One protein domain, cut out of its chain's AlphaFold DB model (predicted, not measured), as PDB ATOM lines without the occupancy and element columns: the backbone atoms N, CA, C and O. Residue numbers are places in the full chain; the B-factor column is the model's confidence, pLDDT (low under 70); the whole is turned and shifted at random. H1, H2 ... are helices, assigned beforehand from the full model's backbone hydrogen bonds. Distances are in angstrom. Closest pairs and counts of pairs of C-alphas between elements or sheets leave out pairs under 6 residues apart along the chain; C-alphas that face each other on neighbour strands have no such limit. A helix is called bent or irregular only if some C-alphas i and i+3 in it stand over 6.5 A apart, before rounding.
ATOM      1  N   ILE A   2     262.886 439.476 329.802       82.62
ATOM      2  CA  ILE A   2     263.526 438.481 328.903       82.62
ATOM      3  C   ILE A   2     264.041 439.094 327.589       82.62
ATOM      4  O   ILE A   2     265.211 438.939 327.265       82.62
ATOM      5  N   LYS A   3     263.218 439.874 326.869       86.06
ATOM      6  CA  LYS A   3     263.654 440.542 325.623       86.06
ATOM      7  C   LYS A   3     264.878 441.448 325.821       86.06
ATOM      8  O   LYS A   3     265.732 441.525 324.953       86.06
ATOM      9  N   TYR A   4     264.951 442.138 326.959       88.31
ATOM     10  CA  TYR A   4     266.081 443.006 327.290       88.31
ATOM     11  C   TYR A   4     267.346 442.194 327.574       88.31
ATOM     12  O   TYR A   4     268.411 442.539 327.074       88.31
ATOM     13  N   PHE A   5     267.212 441.094 328.324       89.62
ATOM     14  CA  PHE A   5     268.306 440.156 328.555       89.62
ATOM     15  C   PHE A   5     268.857 439.632 327.227       89.62
ATOM     16  O   PHE A   5     270.039 439.797 326.964       89.62
ATOM     17  N   MET A   6     267.987 439.122 326.352       90.25
ATOM     18  CA  MET A   6     268.376 438.596 325.041       90.25
ATOM     19  C   MET A   6     269.143 439.606 324.184       90.25
ATOM     20  O   MET A   6     270.149 439.242 323.589       90.25
ATOM     21  N   ARG A   7     268.729 440.881 324.154       91.12
ATOM     22  CA  ARG A   7     269.483 441.931 323.442       91.12
ATOM     23  C   ARG A   7     270.877 442.141 324.001       91.12
ATOM     24  O   ARG A   7     271.795 442.402 323.247       91.12
ATOM     25  N   ARG A   8     271.030 442.081 325.323       91.00
ATOM     26  CA  ARG A   8     272.314 442.341 325.984       91.00
ATOM     27  C   ARG A   8     273.246 441.136 326.009       91.00
ATOM     28  O   ARG A   8     274.427 441.321 326.281       91.00
ATOM     29  N   THR A   9     272.735 439.934 325.764       90.12
ATOM     30  CA  THR A   9     273.522 438.699 325.838       90.12
ATOM     31  C   THR A   9     273.624 438.002 324.489       90.12
ATOM     32  O   THR A   9     274.723 437.908 323.956       90.12
ATOM     33  N   ILE A  10     272.497 437.556 323.929       88.44
ATOM     34  CA  ILE A  10     272.436 436.754 322.697       88.44
ATOM     35  C   ILE A  10     272.655 437.629 321.460       88.44
ATOM     36  O   ILE A  10     273.460 437.286 320.608       88.44
ATOM     37  N   TYR A  11     271.973 438.774 321.374       90.75
ATOM     38  CA  TYR A  11     271.996 439.631 320.181       90.75
ATOM     39  C   TYR A  11     272.831 440.903 320.355       90.75
ATOM     40  O   TYR A  11     272.600 441.893 319.667       90.75
ATOM     41  N   LYS A  12     273.770 440.908 321.305       89.94
ATOM     42  CA  LYS A  12     274.527 442.112 321.692       89.94
ATOM     43  C   LYS A  12     275.344 442.714 320.542       89.94
ATOM     44  O   LYS A  12     275.631 443.904 320.579       89.94
ATOM     45  N   GLU A  13     275.730 441.881 319.579       89.19
ATOM     46  CA  GLU A  13     276.587 442.251 318.448       89.19
ATOM     47  C   GLU A  13     275.765 442.783 317.273       89.19
ATOM     48  O   GLU A  13     276.300 443.511 316.448       89.19
ATOM     49  N   PHE A  14     274.457 442.507 317.252       89.56
ATOM     50  CA  PHE A  14     273.548 442.962 316.210       89.56
ATOM     51  C   PHE A  14     273.144 444.418 316.399       89.56
ATOM     52  O   PHE A  14     272.947 444.889 317.528       89.56
ATOM     53  N   ASP A  15     272.916 445.108 315.284       90.94
ATOM     54  CA  ASP A  15     272.293 446.423 315.302       90.94
ATOM     55  C   ASP A  15     270.847 446.347 315.842       90.94
ATOM     56  O   ASP A  15     270.219 445.286 315.918       90.94
ATOM     57  N   LYS A  16     270.292 447.490 316.254       90.62
ATOM     58  CA  LYS A  16     268.983 447.539 316.922       90.62
ATOM     59  C   LYS A  16     267.853 446.953 316.070       90.62
ATOM     60  O   LYS A  16     266.941 446.340 316.624       90.62
ATOM     61  N   GLU A  17     267.897 447.165 314.763       91.50
ATOM     62  CA  GLU A  17     266.889 446.675 313.834       91.50
ATOM     63  C   GLU A  17     266.971 445.153 313.710       91.50
ATOM     64  O   GLU A  17     265.969 444.471 313.934       91.50
ATOM     65  N   SER A  18     268.170 444.610 313.487       91.38
ATOM     66  CA  SER A  18     268.393 443.160 313.453       91.38
ATOM     67  C   SER A  18     267.986 442.492 314.771       91.38
ATOM     68  O   SER A  18     267.323 441.453 314.774       91.38
ATOM     69  N   GLN A  19     268.271 443.123 315.916       93.00
ATOM     70  CA  GLN A  19     267.784 442.653 317.216       93.00
ATOM     71  C   GLN A  19     266.249 442.598 317.292       93.00
ATOM     72  O   GLN A  19     265.698 441.657 317.869       93.00
ATOM     73  N   ASP A  20     265.543 443.605 316.761       92.88
ATOM     74  CA  ASP A  20     264.075 443.650 316.746       92.88
ATOM     75  C   ASP A  20     263.499 442.498 315.914       92.88
ATOM     76  O   ASP A  20     262.540 441.848 316.347       92.88
ATOM     77  N   MET A  21     264.105 442.220 314.759       93.81
ATOM     78  CA  MET A  21     263.720 441.129 313.862       93.81
ATOM     79  C   MET A  21     263.967 439.763 314.513       93.81
ATOM     80  O   MET A  21     263.034 438.973 314.683       93.81
ATOM     81  N   LEU A  22     265.194 439.512 314.983       93.50
ATOM     82  CA  LEU A  22     265.584 438.252 315.625       93.50
ATOM     83  C   LEU A  22     264.740 437.955 316.865       93.50
ATOM     84  O   LEU A  22     264.287 436.827 317.060       93.50
ATOM     85  N   LEU A  23     264.416 438.967 317.674       94.25
ATOM     86  CA  LEU A  23     263.514 438.785 318.811       94.25
ATOM     87  C   LEU A  23     262.120 438.304 318.403       94.25
ATOM     88  O   LEU A  23     261.468 437.609 319.185       94.25
ATOM     89  N   GLN A  24     261.616 438.678 317.233       94.44
ATOM     90  CA  GLN A  24     260.310 438.209 316.770       94.44
ATOM     91  C   GLN A  24     260.371 436.786 316.206       94.44
ATOM     92  O   GLN A  24     259.416 436.022 316.407       94.44
ATOM     93  N   LEU A  25     261.495 436.437 315.576       93.38
ATOM     94  CA  LEU A  25     261.721 435.161 314.902       93.38
ATOM     95  C   LEU A  25     262.156 434.047 315.866       93.38
ATOM     96  O   LEU A  25     261.518 432.997 315.906       93.38
ATOM     97  N   THR A  26     263.187 434.276 316.686       92.81
ATOM     98  CA  THR A  26     263.899 433.208 317.418       92.81
ATOM     99  C   THR A  26     263.735 433.260 318.940       92.81
ATOM    100  O   THR A  26     264.093 432.310 319.633       92.81
ATOM    101  N   SER A  27     263.105 434.300 319.507       92.62
ATOM    102  CA  SER A  27     262.982 434.405 320.976       92.62
ATOM    103  C   SER A  27     262.270 433.237 321.646       92.62
ATOM    104  O   SER A  27     262.667 432.822 322.733       92.62
ATOM    105  N   LYS A  28     261.241 432.671 321.010       92.75
ATOM    106  CA  LYS A  28     260.547 431.494 321.545       92.75
ATOM    107  C   LYS A  28     261.461 430.275 321.614       92.75
ATOM    108  O   LYS A  28     261.369 429.532 322.584       92.75
ATOM    109  N   GLN A  29     262.320 430.096 320.612       92.50
ATOM    110  CA  GLN A  29     263.271 428.993 320.561       92.50
ATOM    111  C   GLN A  29     264.243 429.090 321.736       92.50
ATOM    112  O   GLN A  29     264.284 428.184 322.562       92.50
ATOM    113  N   HIS A  30     264.893 430.241 321.907       91.88
ATOM    114  CA  HIS A  30     265.817 430.456 323.020       91.88
ATOM    115  C   HIS A  30     265.159 430.340 324.395       91.88
ATOM    116  O   HIS A  30     265.762 429.814 325.324       91.88
ATOM    117  N   ILE A  31     263.911 430.793 324.551       92.62
ATOM    118  CA  ILE A  31     263.178 430.601 325.809       92.62
ATOM    119  C   ILE A  31     263.000 429.105 326.103       92.62
ATOM    120  O   ILE A  31     263.229 428.679 327.232       92.62
ATOM    121  N   ILE A  32     262.614 428.308 325.105       94.38
ATOM    122  CA  ILE A  32     262.438 426.859 325.259       94.38
ATOM    123  C   ILE A  32     263.779 426.177 325.560       94.38
ATOM    124  O   ILE A  32     263.842 425.365 326.481       94.38
ATOM    125  N   GLU A  33     264.851 426.539 324.853       92.06
ATOM    126  CA  GLU A  33     266.210 426.033 325.094       92.06
ATOM    127  C   GLU A  33     266.675 426.321 326.526       92.06
ATOM    128  O   GLU A  33     267.130 425.415 327.225       92.06
ATOM    129  N   ILE A  34     266.492 427.558 327.004       90.19
ATOM    130  CA  ILE A  34     266.839 427.955 328.375       90.19
ATOM    131  C   ILE A  34     266.034 427.138 329.389       90.19
ATOM    132  O   ILE A  34     266.617 426.611 330.333       90.19
ATOM    133  N   ILE A  35     264.722 426.978 329.195       91.75
ATOM    134  CA  ILE A  35     263.877 426.175 330.096       91.75
ATOM    135  C   ILE A  35     264.351 424.713 330.132       91.75
ATOM    136  O   ILE A  35     264.465 424.129 331.210       91.75
ATOM    137  N   CYS A  36     264.680 424.129 328.977       92.31
ATOM    138  CA  CYS A  36     265.179 422.753 328.891       92.31
ATOM    139  C   CYS A  36     266.570 422.591 329.517       92.31
ATOM    140  O   CYS A  36     266.881 421.526 330.050       92.31
ATOM    141  N   ALA A  37     267.410 423.627 329.481       87.75
ATOM    142  CA  ALA A  37     268.697 423.639 330.171       87.75
ATOM    143  C   ALA A  37     268.534 423.813 331.694       87.75
ATOM    144  O   ALA A  37     269.248 423.176 332.469       87.75
ATOM    145  N   MET A  38     267.565 424.624 332.136       88.44
ATOM    146  CA  MET A  38     267.267 424.854 333.556       88.44
ATOM    147  C   MET A  38     266.829 423.584 334.294       88.44
ATOM    148  O   MET A  38     267.024 423.508 335.504       88.44
ATOM    149  N   PHE A  39     266.313 422.568 333.594       84.50
ATOM    150  CA  PHE A  39     266.046 421.244 334.168       84.50
ATOM    151  C   PHE A  39     267.251 420.694 334.956       84.50
ATOM    152  O   PHE A  39     267.093 420.200 336.072       84.50
ATOM    153  N   TRP A  40     268.471 420.872 334.437       85.12
ATOM    154  CA  TRP A  40     269.695 420.433 335.113       85.12
ATOM    155  C   TRP A  40     270.049 421.286 336.337       85.12
ATOM    156  O   TRP A  40     270.625 420.775 337.291       85.12
ATOM    157  N   ALA A  41     269.669 422.567 336.354       83.25
ATOM    158  CA  ALA A  41     269.836 423.420 337.531       83.25
ATOM    159  C   ALA A  41     268.924 422.977 338.687       83.25
ATOM    160  O   ALA A  41     269.327 423.036 339.845       83.25
ATOM    161  N   VAL A  42     267.726 422.462 338.394       84.19
ATOM    162  CA  VAL A  42     266.846 421.891 339.427       84.19
ATOM    163  C   VAL A  42     267.481 420.647 340.059       84.19
ATOM    164  O   VAL A  42     267.412 420.488 341.276       84.19
ATOM    165  N   ALA A  43     268.181 419.813 339.279       81.94
ATOM    166  CA  ALA A  43     268.921 418.660 339.808       81.94
ATOM    167  C   ALA A  43     269.984 419.054 340.853       81.94
ATOM    168  O   ALA A  43     270.195 418.312 341.810       81.94
ATOM    169  N   PHE A  44     270.597 420.239 340.728       80.06
ATOM    170  CA  PHE A  44     271.471 420.786 341.771       80.06
ATOM    171  C   PHE A  44     270.715 421.176 343.033       80.06
ATOM    172  O   PHE A  44     271.208 420.942 344.122       80.06
ATOM    173  N   ILE A  45     269.529 421.769 342.918       83.81
ATOM    174  CA  ILE A  45     268.752 422.180 344.096       83.81
ATOM    175  C   ILE A  45     268.366 420.951 344.934       83.81
ATOM    176  O   ILE A  45     268.399 421.008 346.161       83.81
ATOM    177  N   PHE A  46     268.084 419.815 344.287       82.94
ATOM    178  CA  PHE A  46     267.755 418.566 344.977       82.94
ATOM    179  C   PHE A  46     268.850 418.085 345.940       82.94
ATOM    180  O   PHE A  46     268.518 417.485 346.963       82.94
ATOM    181  N   THR A  47     270.132 418.376 345.683       82.50
ATOM    182  CA  THR A  47     271.205 417.986 346.613       82.50
ATOM    183  C   THR A  47     271.175 418.777 347.916       82.50
ATOM    184  O   THR A  47     271.734 418.298 348.894       82.50
ATOM    185  N   TYR A  48     270.487 419.926 347.968       82.12
ATOM    186  CA  TYR A  48     270.360 420.775 349.158       82.12
ATOM    187  C   TYR A  48     269.134 420.461 350.027       82.12
ATOM    188  O   TYR A  48     269.073 420.920 351.168       82.12
ATOM    189  N   ILE A  49     268.188 419.645 349.544       83.88
ATOM    190  CA  ILE A  49     267.000 419.234 350.317       83.88
ATOM    191  C   ILE A  49     267.357 418.677 351.706       83.88
ATOM    192  O   ILE A  49     266.677 419.042 352.662       83.88
ATOM    193  N   PRO A  50     268.418 417.866 351.886       79.88
ATOM    194  CA  PRO A  50     268.782 417.377 353.213       79.88
ATOM    195  C   PRO A  50     269.129 418.479 354.231       79.88
ATOM    196  O   PRO A  50     268.814 418.314 355.404       79.88
ATOM    197  N   VAL A  51     269.721 419.611 353.815       76.25
ATOM    198  CA  VAL A  51     269.957 420.764 354.720       76.25
ATOM    199  C   VAL A  51     268.652 421.471 355.047       76.25
ATOM    200  O   VAL A  51     268.440 421.829 356.197       76.25
ATOM    201  N   PHE A  52     267.754 421.608 354.072       79.31
ATOM    202  CA  PHE A  52     266.430 422.172 354.323       79.31
ATOM    203  C   PHE A  52     265.630 421.332 355.332       79.31
ATOM    204  O   PHE A  52     264.920 421.877 356.165       79.31
ATOM    205  N   ILE A  53     265.777 420.004 355.303       76.00
ATOM    206  CA  ILE A  53     265.157 419.112 356.293       76.00
ATOM    207  C   ILE A  53     265.732 419.348 357.695       76.00
ATOM    208  O   ILE A  53     264.967 419.341 358.649       76.00
ATOM    209  N   ILE A  54     267.045 419.570 357.836       75.50
ATOM    210  CA  ILE A  54     267.652 419.898 359.140       75.50
ATOM    211  C   ILE A  54     267.074 421.211 359.685       75.50
ATOM    212  O   ILE A  54     266.658 421.242 360.835       75.50
ATOM    213  N   ASP A  55     267.021 422.248 358.847       76.44
ATOM    214  CA  ASP A  55     266.523 423.589 359.191       76.44
ATOM    215  C   ASP A  55     265.038 423.565 359.602       76.44
ATOM    216  O   ASP A  55     264.644 424.076 360.642       76.44
ATOM    217  N   VAL A  56     264.191 422.871 358.833       77.31
ATOM    218  CA  VAL A  56     262.754 422.747 359.141       77.31
ATOM    219  C   VAL A  56     262.486 421.849 360.354       77.31
ATOM    220  O   VAL A  56     261.450 421.977 361.003       77.31
ATOM    221  N   CYS A  57     263.395 420.926 360.668       73.31
ATOM    222  CA  CYS A  57     263.301 420.048 361.830       73.31
ATOM    223  C   CYS A  57     264.113 420.554 363.031       73.31
ATOM    224  O   CYS A  57     264.402 419.743 363.906       73.31
ATOM    225  N   GLU A  58     264.457 421.845 363.114       64.75
ATOM    226  CA  GLU A  58     265.195 422.416 364.256       64.75
ATOM    227  C   GLU A  58     264.526 422.144 365.619       64.75
ATOM    228  O   GLU A  58     265.222 421.945 366.613       64.75
ATOM    229  N   ASP A  59     263.191 422.036 365.661       64.25
ATOM    230  CA  ASP A  59     262.421 421.686 366.869       64.25
ATOM    231  C   ASP A  59     262.544 420.201 367.280       64.25
ATOM    232  O   ASP A  59     262.087 419.792 368.351       64.25
ATOM    233  N   ILE A  60     263.141 419.365 366.427       69.81
ATOM    234  CA  ILE A  60     263.446 417.961 366.691       69.81
ATOM    235  C   ILE A  60     264.941 417.891 367.009       69.81
ATOM    236  O   ILE A  60     265.768 418.109 366.128       69.81
ATOM    237  N   GLU A  61     265.309 417.551 368.249       67.88
ATOM    238  CA  GLU A  61     266.714 417.382 368.657       67.88
ATOM    239  C   GLU A  61     267.395 416.243 367.870       67.88
ATOM    240  O   GLU A  61     267.483 415.091 368.302       67.88
ATOM    241  N   LEU A  62     267.889 416.551 366.671       71.06
ATOM    242  CA  LEU A  62     268.720 415.649 365.891       71.06
ATOM    243  C   LEU A  62     270.085 415.548 366.566       71.06
ATOM    244  O   LEU A  62     270.767 416.553 366.766       71.06
ATOM    245  N   SER A  63     270.514 414.320 366.868       80.94
ATOM    246  CA  SER A  63     271.841 414.090 367.438       80.94
ATOM    247  C   SER A  63     272.938 414.677 366.538       80.94
ATOM    248  O   SER A  63     272.838 414.639 365.308       80.94
ATOM    249  N   MET A  64     274.028 415.161 367.140       83.06
ATOM    250  CA  MET A  64     275.183 415.695 366.406       83.06
ATOM    251  C   MET A  64     275.707 414.702 365.352       83.06
ATOM    252  O   MET A  64     276.070 415.087 364.244       83.06
ATOM    253  N   THR A  65     275.687 413.402 365.662       84.44
ATOM    254  CA  THR A  65     276.072 412.333 364.730       84.44
ATOM    255  C   THR A  65     275.150 412.269 363.512       84.44
ATOM    256  O   THR A  65     275.630 412.113 362.391       84.44
ATOM    257  N   THR A  66     273.839 412.428 363.710       82.25
ATOM    258  CA  THR A  66     272.850 412.459 362.624       82.25
ATOM    259  C   THR A  66     273.063 413.670 361.720       82.25
ATOM    260  O   THR A  66     273.065 413.523 360.499       82.25
ATOM    261  N   GLN A  67     273.317 414.847 362.295       81.69
ATOM    262  CA  GLN A  67     273.597 416.063 361.524       81.69
ATOM    263  C   GLN A  67     274.871 415.919 360.678       81.69
ATOM    264  O   GLN A  67     274.853 416.193 359.478       81.69
ATOM    265  N   ILE A  68     275.958 415.406 361.267       85.44
ATOM    266  CA  ILE A  68     277.215 415.130 360.550       85.44
ATOM    267  C   ILE A  68     276.981 414.139 359.402       85.44
ATOM    268  O   ILE A  68     277.472 414.360 358.296       85.44
ATOM    269  N   ALA A  69     276.218 413.067 359.637       85.06
ATOM    270  CA  ALA A  69     275.924 412.068 358.614       85.06
ATOM    271  C   ALA A  69     275.139 412.662 357.429       85.06
ATOM    272  O   ALA A  69     275.469 412.376 356.278       85.06
ATOM    273  N   ILE A  70     274.148 413.521 357.693       84.44
ATOM    274  CA  ILE A  70     273.358 414.191 356.650       84.44
ATOM    275  C   ILE A  70     274.229 415.155 355.829       84.44
ATOM    276  O   ILE A  70     274.174 415.132 354.597       84.44
ATOM    277  N   ILE A  71     275.068 415.962 356.486       85.00
ATOM    278  CA  ILE A  71     275.980 416.897 355.807       85.00
ATOM    279  C   ILE A  71     277.001 416.131 354.956       85.00
ATOM    280  O   ILE A  71     277.223 416.470 353.792       85.00
ATOM    281  N   ALA A  72     277.600 415.065 355.495       88.19
ATOM    282  CA  ALA A  72     278.547 414.237 354.753       88.19
ATOM    283  C   ALA A  72     277.889 413.576 353.530       88.19
ATOM    284  O   ALA A  72     278.463 413.593 352.440       88.19
ATOM    285  N   PHE A  73     276.669 413.053 353.682       86.06
ATOM    286  CA  PHE A  73     275.894 412.495 352.573       86.06
ATOM    287  C   PHE A  73     275.622 413.540 351.485       86.06
ATOM    288  O   PHE A  73     275.863 413.270 350.309       86.06
ATOM    289  N   MET A  74     275.214 414.757 351.864       87.19
ATOM    290  CA  MET A  74     275.044 415.867 350.924       87.19
ATOM    291  C   MET A  74     276.330 416.149 350.141       87.19
ATOM    292  O   MET A  74     276.281 416.255 348.916       87.19
ATOM    293  N   LEU A  75     277.474 416.269 350.822       88.50
ATOM    294  CA  LEU A  75     278.754 416.554 350.167       88.50
ATOM    295  C   LEU A  75     279.138 415.448 349.175       88.50
ATOM    296  O   LEU A  75     279.602 415.751 348.075       88.50
ATOM    297  N   ILE A  76     278.890 414.182 349.524       90.00
ATOM    298  CA  ILE A  76     279.108 413.037 348.629       90.00
ATOM    299  C   ILE A  76     278.176 413.116 347.412       90.00
ATOM    300  O   ILE A  76     278.645 412.985 346.281       90.00
ATOM    301  N   CYS A  77     276.880 413.379 347.610       88.75
ATOM    302  CA  CYS A  77     275.924 413.566 346.516       88.75
ATOM    303  C   CYS A  77     276.318 414.735 345.605       88.75
ATOM    304  O   CYS A  77     276.249 414.614 344.383       88.75
ATOM    305  N   MET A  78     276.778 415.845 346.185       88.88
ATOM    306  CA  MET A  78     277.229 417.026 345.455       88.88
ATOM    307  C   MET A  78     278.481 416.719 344.622       88.88
ATOM    308  O   MET A  78     278.523 417.012 343.426       88.88
ATOM    309  N   ALA A  79     279.485 416.067 345.212       90.25
ATOM    310  CA  ALA A  79     280.683 415.637 344.495       90.25
ATOM    311  C   ALA A  79     280.339 414.659 343.359       90.25
ATOM    312  O   ALA A  79     280.805 414.833 342.230       90.25
ATOM    313  N   GLY A  80     279.466 413.682 343.625       89.94
ATOM    314  CA  GLY A  80     278.963 412.744 342.622       89.94
ATOM    315  C   GLY A  80     278.249 413.443 341.464       89.94
ATOM    316  O   GLY A  80     278.522 413.134 340.303       89.94
ATOM    317  N   LEU A  81     277.398 414.434 341.753       88.06
ATOM    318  CA  LEU A  81     276.701 415.220 340.732       88.06
ATOM    319  C   LEU A  81     277.685 416.033 339.880       88.06
ATOM    320  O   LEU A  81     277.593 416.004 338.656       88.06
ATOM    321  N   LEU A  82     278.662 416.709 340.496       89.06
ATOM    322  CA  LEU A  82     279.678 417.482 339.772       89.06
ATOM    323  C   LEU A  82     280.517 416.600 338.838       89.06
ATOM    324  O   LEU A  82     280.764 416.976 337.688       89.06
ATOM    325  N   VAL A  83     280.926 415.415 339.305       91.44
ATOM    326  CA  VAL A  83     281.650 414.435 338.484       91.44
ATOM    327  C   VAL A  83     280.770 413.949 337.338       91.44
ATOM    328  O   VAL A  83     281.200 413.999 336.185       91.44
ATOM    329  N   SER A  84     279.529 413.550 337.631       87.56
ATOM    330  CA  SER A  84     278.552 413.126 336.626       87.56
ATOM    331  C   SER A  84     278.372 414.197 335.552       87.56
ATOM    332  O   SER A  84     278.511 413.924 334.364       87.56
ATOM    333  N   MET A  85     278.195 415.456 335.945       87.06
ATOM    334  CA  MET A  85     278.024 416.544 334.993       87.06
ATOM    335  C   MET A  85     279.247 416.792 334.124       87.06
ATOM    336  O   MET A  85     279.107 417.099 332.942       87.06
ATOM    337  N   LYS A  86     280.449 416.658 334.686       90.00
ATOM    338  CA  LYS A  86     281.685 416.790 333.919       90.00
ATOM    339  C   LYS A  86     281.822 415.665 332.892       90.00
ATOM    340  O   LYS A  86     282.177 415.941 331.748       90.00
ATOM    341  N   VAL A  87     281.514 414.430 333.287       93.44
ATOM    342  CA  VAL A  87     281.594 413.239 332.426       93.44
ATOM    343  C   VAL A  87     280.511 413.264 331.343       93.44
ATOM    344  O   VAL A  87     280.802 413.053 330.168       93.44
ATOM    345  N   PHE A  88     279.272 413.594 331.707       90.75
ATOM    346  CA  PHE A  88     278.104 413.530 330.827       90.75
ATOM    347  C   PHE A  88     277.709 414.880 330.210       90.75
ATOM    348  O   PHE A  88     276.648 414.975 329.597       90.75
ATOM    349  N   LYS A  89     278.552 415.923 330.302       89.44
ATOM    350  CA  LYS A  89     278.255 417.287 329.810       89.44
ATOM    351  C   LYS A  89     277.649 417.302 328.406       89.44
ATOM    352  O   LYS A  89     276.640 417.962 328.176       89.44
ATOM    353  N   ARG A  90     278.269 416.577 327.470       89.94
ATOM    354  CA  ARG A  90     277.825 416.515 326.069       89.94
ATOM    355  C   ARG A  90     276.464 415.838 325.930       89.94
ATOM    356  O   ARG A  90     275.605 416.361 325.234       89.94
ATOM    357  N   ALA A  91     276.258 414.717 326.621       91.38
ATOM    358  CA  ALA A  91     274.998 413.981 326.589       91.38
ATOM    359  C   ALA A  91     273.847 414.795 327.198       91.38
ATOM    360  O   ALA A  91     272.765 414.843 326.624       91.38
ATOM    361  N   MET A  92     274.091 415.492 328.312       89.25
ATOM    362  CA  MET A  92     273.104 416.383 328.932       89.25
ATOM    363  C   MET A  92     272.723 417.548 328.015       89.25
ATOM    364  O   MET A  92     271.540 417.844 327.866       89.25
ATOM    365  N   PHE A  93     273.711 418.189 327.381       88.12
ATOM    366  CA  PHE A  93     273.460 419.269 326.425       88.12
ATOM    367  C   PHE A  93     272.667 418.769 325.214       88.12
ATOM    368  O   PHE A  93     271.639 419.353 324.880       88.12
ATOM    369  N   GLY A  94     273.083 417.645 324.619       90.50
ATOM    370  CA  GLY A  94     272.368 417.027 323.501       90.50
ATOM    371  C   GLY A  94     270.936 416.634 323.869       90.50
ATOM    372  O   GLY A  94     270.013 416.900 323.108       90.50
ATOM    373  N   PHE A  95     270.716 416.082 325.067       91.81
ATOM    374  CA  PHE A  95     269.372 415.782 325.562       91.81
ATOM    375  C   PHE A  95     268.506 417.041 325.694       91.81
ATOM    376  O   PHE A  95     267.373 417.052 325.214       91.81
ATOM    377  N   SER A  96     269.024 418.110 326.311       92.81
ATOM    378  CA  SER A  96     268.290 419.377 326.439       92.81
ATOM    379  C   SER A  96     267.959 419.989 325.082       92.81
ATOM    380  O   SER A  96     266.855 420.501 324.917       92.81
ATOM    381  N   GLN A  97     268.875 419.912 324.118       92.12
ATOM    382  CA  GLN A  97     268.650 420.405 322.764       92.12
ATOM    383  C   GLN A  97     267.560 419.596 322.045       92.12
ATOM    384  O   GLN A  97     266.593 420.179 321.563       92.12
ATOM    385  N   LEU A  98     267.636 418.262 322.067       93.38
ATOM    386  CA  LEU A  98     266.616 417.393 321.461       93.38
ATOM    387  C   LEU A  98     265.234 417.598 322.098       93.38
ATOM    388  O   LEU A  98     264.206 417.589 321.416       93.38
ATOM    389  N   LEU A  99     265.191 417.786 323.420       94.50
ATOM    390  CA  LEU A  99     263.955 418.103 324.126       94.50
ATOM    391  C   LEU A  99     263.405 419.468 323.691       94.50
ATOM    392  O   LEU A  99     262.206 419.582 323.423       94.50
ATOM    393  N   ALA A 100     264.270 420.478 323.580       95.00
ATOM    394  CA  ALA A 100     263.899 421.812 323.129       95.00
ATOM    395  C   ALA A 100     263.349 421.795 321.698       95.00
ATOM    396  O   ALA A 100     262.287 422.368 321.458       95.00
ATOM    397  N   GLU A 101     264.000 421.078 320.778       94.19
ATOM    398  CA  GLU A 101     263.549 420.900 319.395       94.19
ATOM    399  C   GLU A 101     262.152 420.277 319.336       94.19
ATOM    400  O   GLU A 101     261.249 420.818 318.693       94.19
ATOM    401  N   ARG A 102     261.917 419.194 320.089       94.75
ATOM    402  CA  ARG A 102     260.598 418.547 320.142       94.75
ATOM    403  C   ARG A 102     259.516 419.459 320.709       94.75
ATOM    404  O   ARG A 102     258.408 419.507 320.170       94.75
ATOM    405  N   ILE A 103     259.807 420.176 321.795       95.25
ATOM    406  CA  ILE A 103     258.856 421.124 322.387       95.25
ATOM    407  C   ILE A 103     258.569 422.259 321.403       95.25
ATOM    408  O   ILE A 103     257.406 422.620 321.210       95.25
ATOM    409  N   TYR A 104     259.602 422.795 320.751       95.31
ATOM    410  CA  TYR A 104     259.457 423.853 319.761       95.31
ATOM    411  C   TYR A 104     258.585 423.402 318.592       95.31
ATOM    412  O   TYR A 104     257.603 424.074 318.273       95.31
ATOM    413  N   PHE A 105     258.850 422.226 318.026       95.00
ATOM    414  CA  PHE A 105     258.043 421.661 316.952       95.00
ATOM    415  C   PHE A 105     256.561 421.555 317.351       95.00
ATOM    416  O   PHE A 105     255.668 422.048 316.654       95.00
ATOM    417  N   LEU A 106     256.276 420.999 318.531       93.62
ATOM    418  CA  LEU A 106     254.907 420.828 319.025       93.62
ATOM    419  C   LEU A 106     254.191 422.154 319.321       93.62
ATOM    420  O   LEU A 106     252.986 422.272 319.084       93.62
ATOM    421  N   VAL A 107     254.890 423.155 319.855       91.75
ATOM    422  CA  VAL A 107     254.265 424.402 320.327       91.75
ATOM    423  C   VAL A 107     254.250 425.493 319.255       91.75
ATOM    424  O   VAL A 107     253.300 426.279 319.209       91.75
ATOM    425  N   CYS A 108     255.269 425.548 318.401       91.19
ATOM    426  CA  CYS A 108     255.506 426.628 317.443       91.19
ATOM    427  C   CYS A 108     255.283 426.191 315.990       91.19
ATOM    428  O   CYS A 108     254.699 426.961 315.226       91.19
ATOM    429  N   THR A 109     255.699 424.978 315.618       92.00
ATOM    430  CA  THR A 109     255.641 424.512 314.224       92.00
ATOM    431  C   THR A 109     254.305 423.863 313.887       92.00
ATOM    432  O   THR A 109     253.709 424.218 312.882       92.00
ATOM    433  N   THR A 110     253.761 422.974 314.724       91.50
ATOM    434  CA  THR A 110     252.535 422.214 314.378       91.50
ATOM    435  C   THR A 110     251.216 422.987 314.532       91.50
ATOM    436  O   THR A 110     250.165 422.501 314.110       91.50
TER     437      THR A 110
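This is residues 2 to 110 of the 259 residues of an uncharacterized protein of Clostridium sp. CAG:269 (UniProt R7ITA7). This is a long, thin helical hairpin with a small head: one leg is H3 and H4, following each other nearly end to end, and the other is the long helix H5, which folds back along them, its first arm H5a beside H4 and its second arm H5b turning to cross H3. The short helices H1 and H2 make the head, at the end where H3 begins, and the turn between the legs is at the opposite end. The printed part has 109 residues with five named helices, in the order H1, H2, H3, H4, H5, and no named strand; the class is all helix. It is extended, with a radius of gyration of the C-alphas of 20.4 A, and its outline is a rod spanning 62 by 28 by 27 A.

H1 is residues 2 to 9, beginning with C-alpha 2 at (263.526, 438.481, 328.903). H2 is residues 16 to 25. H3, residues 27 to 46, is 29.1 A long and has a kink of 28 degrees near residue 40. H4 is residues 49 to 56. H5, residues 64 to 109, was assigned as one helix by its hydrogen bonds, but it is bent: C-alphas 87 and 90 are 8.1 A apart. Its arm H5a, residues 64 to 87, is 34.7 A long and begins with C-alpha 64 at (275.183, 415.695, 366.406). Its arm H5b, residues 90 to 109, is 26.4 A long and ends with C-alpha 109 at (255.641, 424.512, 314.224).

H1 and H2 only just touch, with 3 pairs of C-alphas within 8 A, the closest being Arg 7 and Gln 19 at 6.5 A. H1 is close to H3 but not clearly touching. H2 and H3 meet only through their link, as do H3 and H4. H3 touches H5b with residues 28 to 37 alone, at a steep tilt of 44 degrees, opposite ways; the closest C-alphas, of Glu 33 and Ala 100, are 5.2 A apart. H4 and H5a form a helical hairpin at a shallow tilt of 30 degrees. H5a touches H4 with residues 67 to 74 alone, and the closest C-alphas, of Pro 50 and Ile 70, are 6.6 A apart. H5a and H5b are about perpendicular, at 76 degrees. Among the pairs that are apart are H1 and H5b, and H2 and H5b. Every O i to N i+4 pair is within hydrogen-bond range in H1, H2, H4, H5a and H5b; in H3 it is 14 of 16.

The C-alphas farthest apart, of Glu 17 and Ser 63, are 62.9 A apart. The printed part has no cut and no long link. Residues 55 to 61 stand free, as do residues 86 to 91, which belong to H5. The mean pLDDT of the printed part is 87.5, and residues 58 to 61 are under 70.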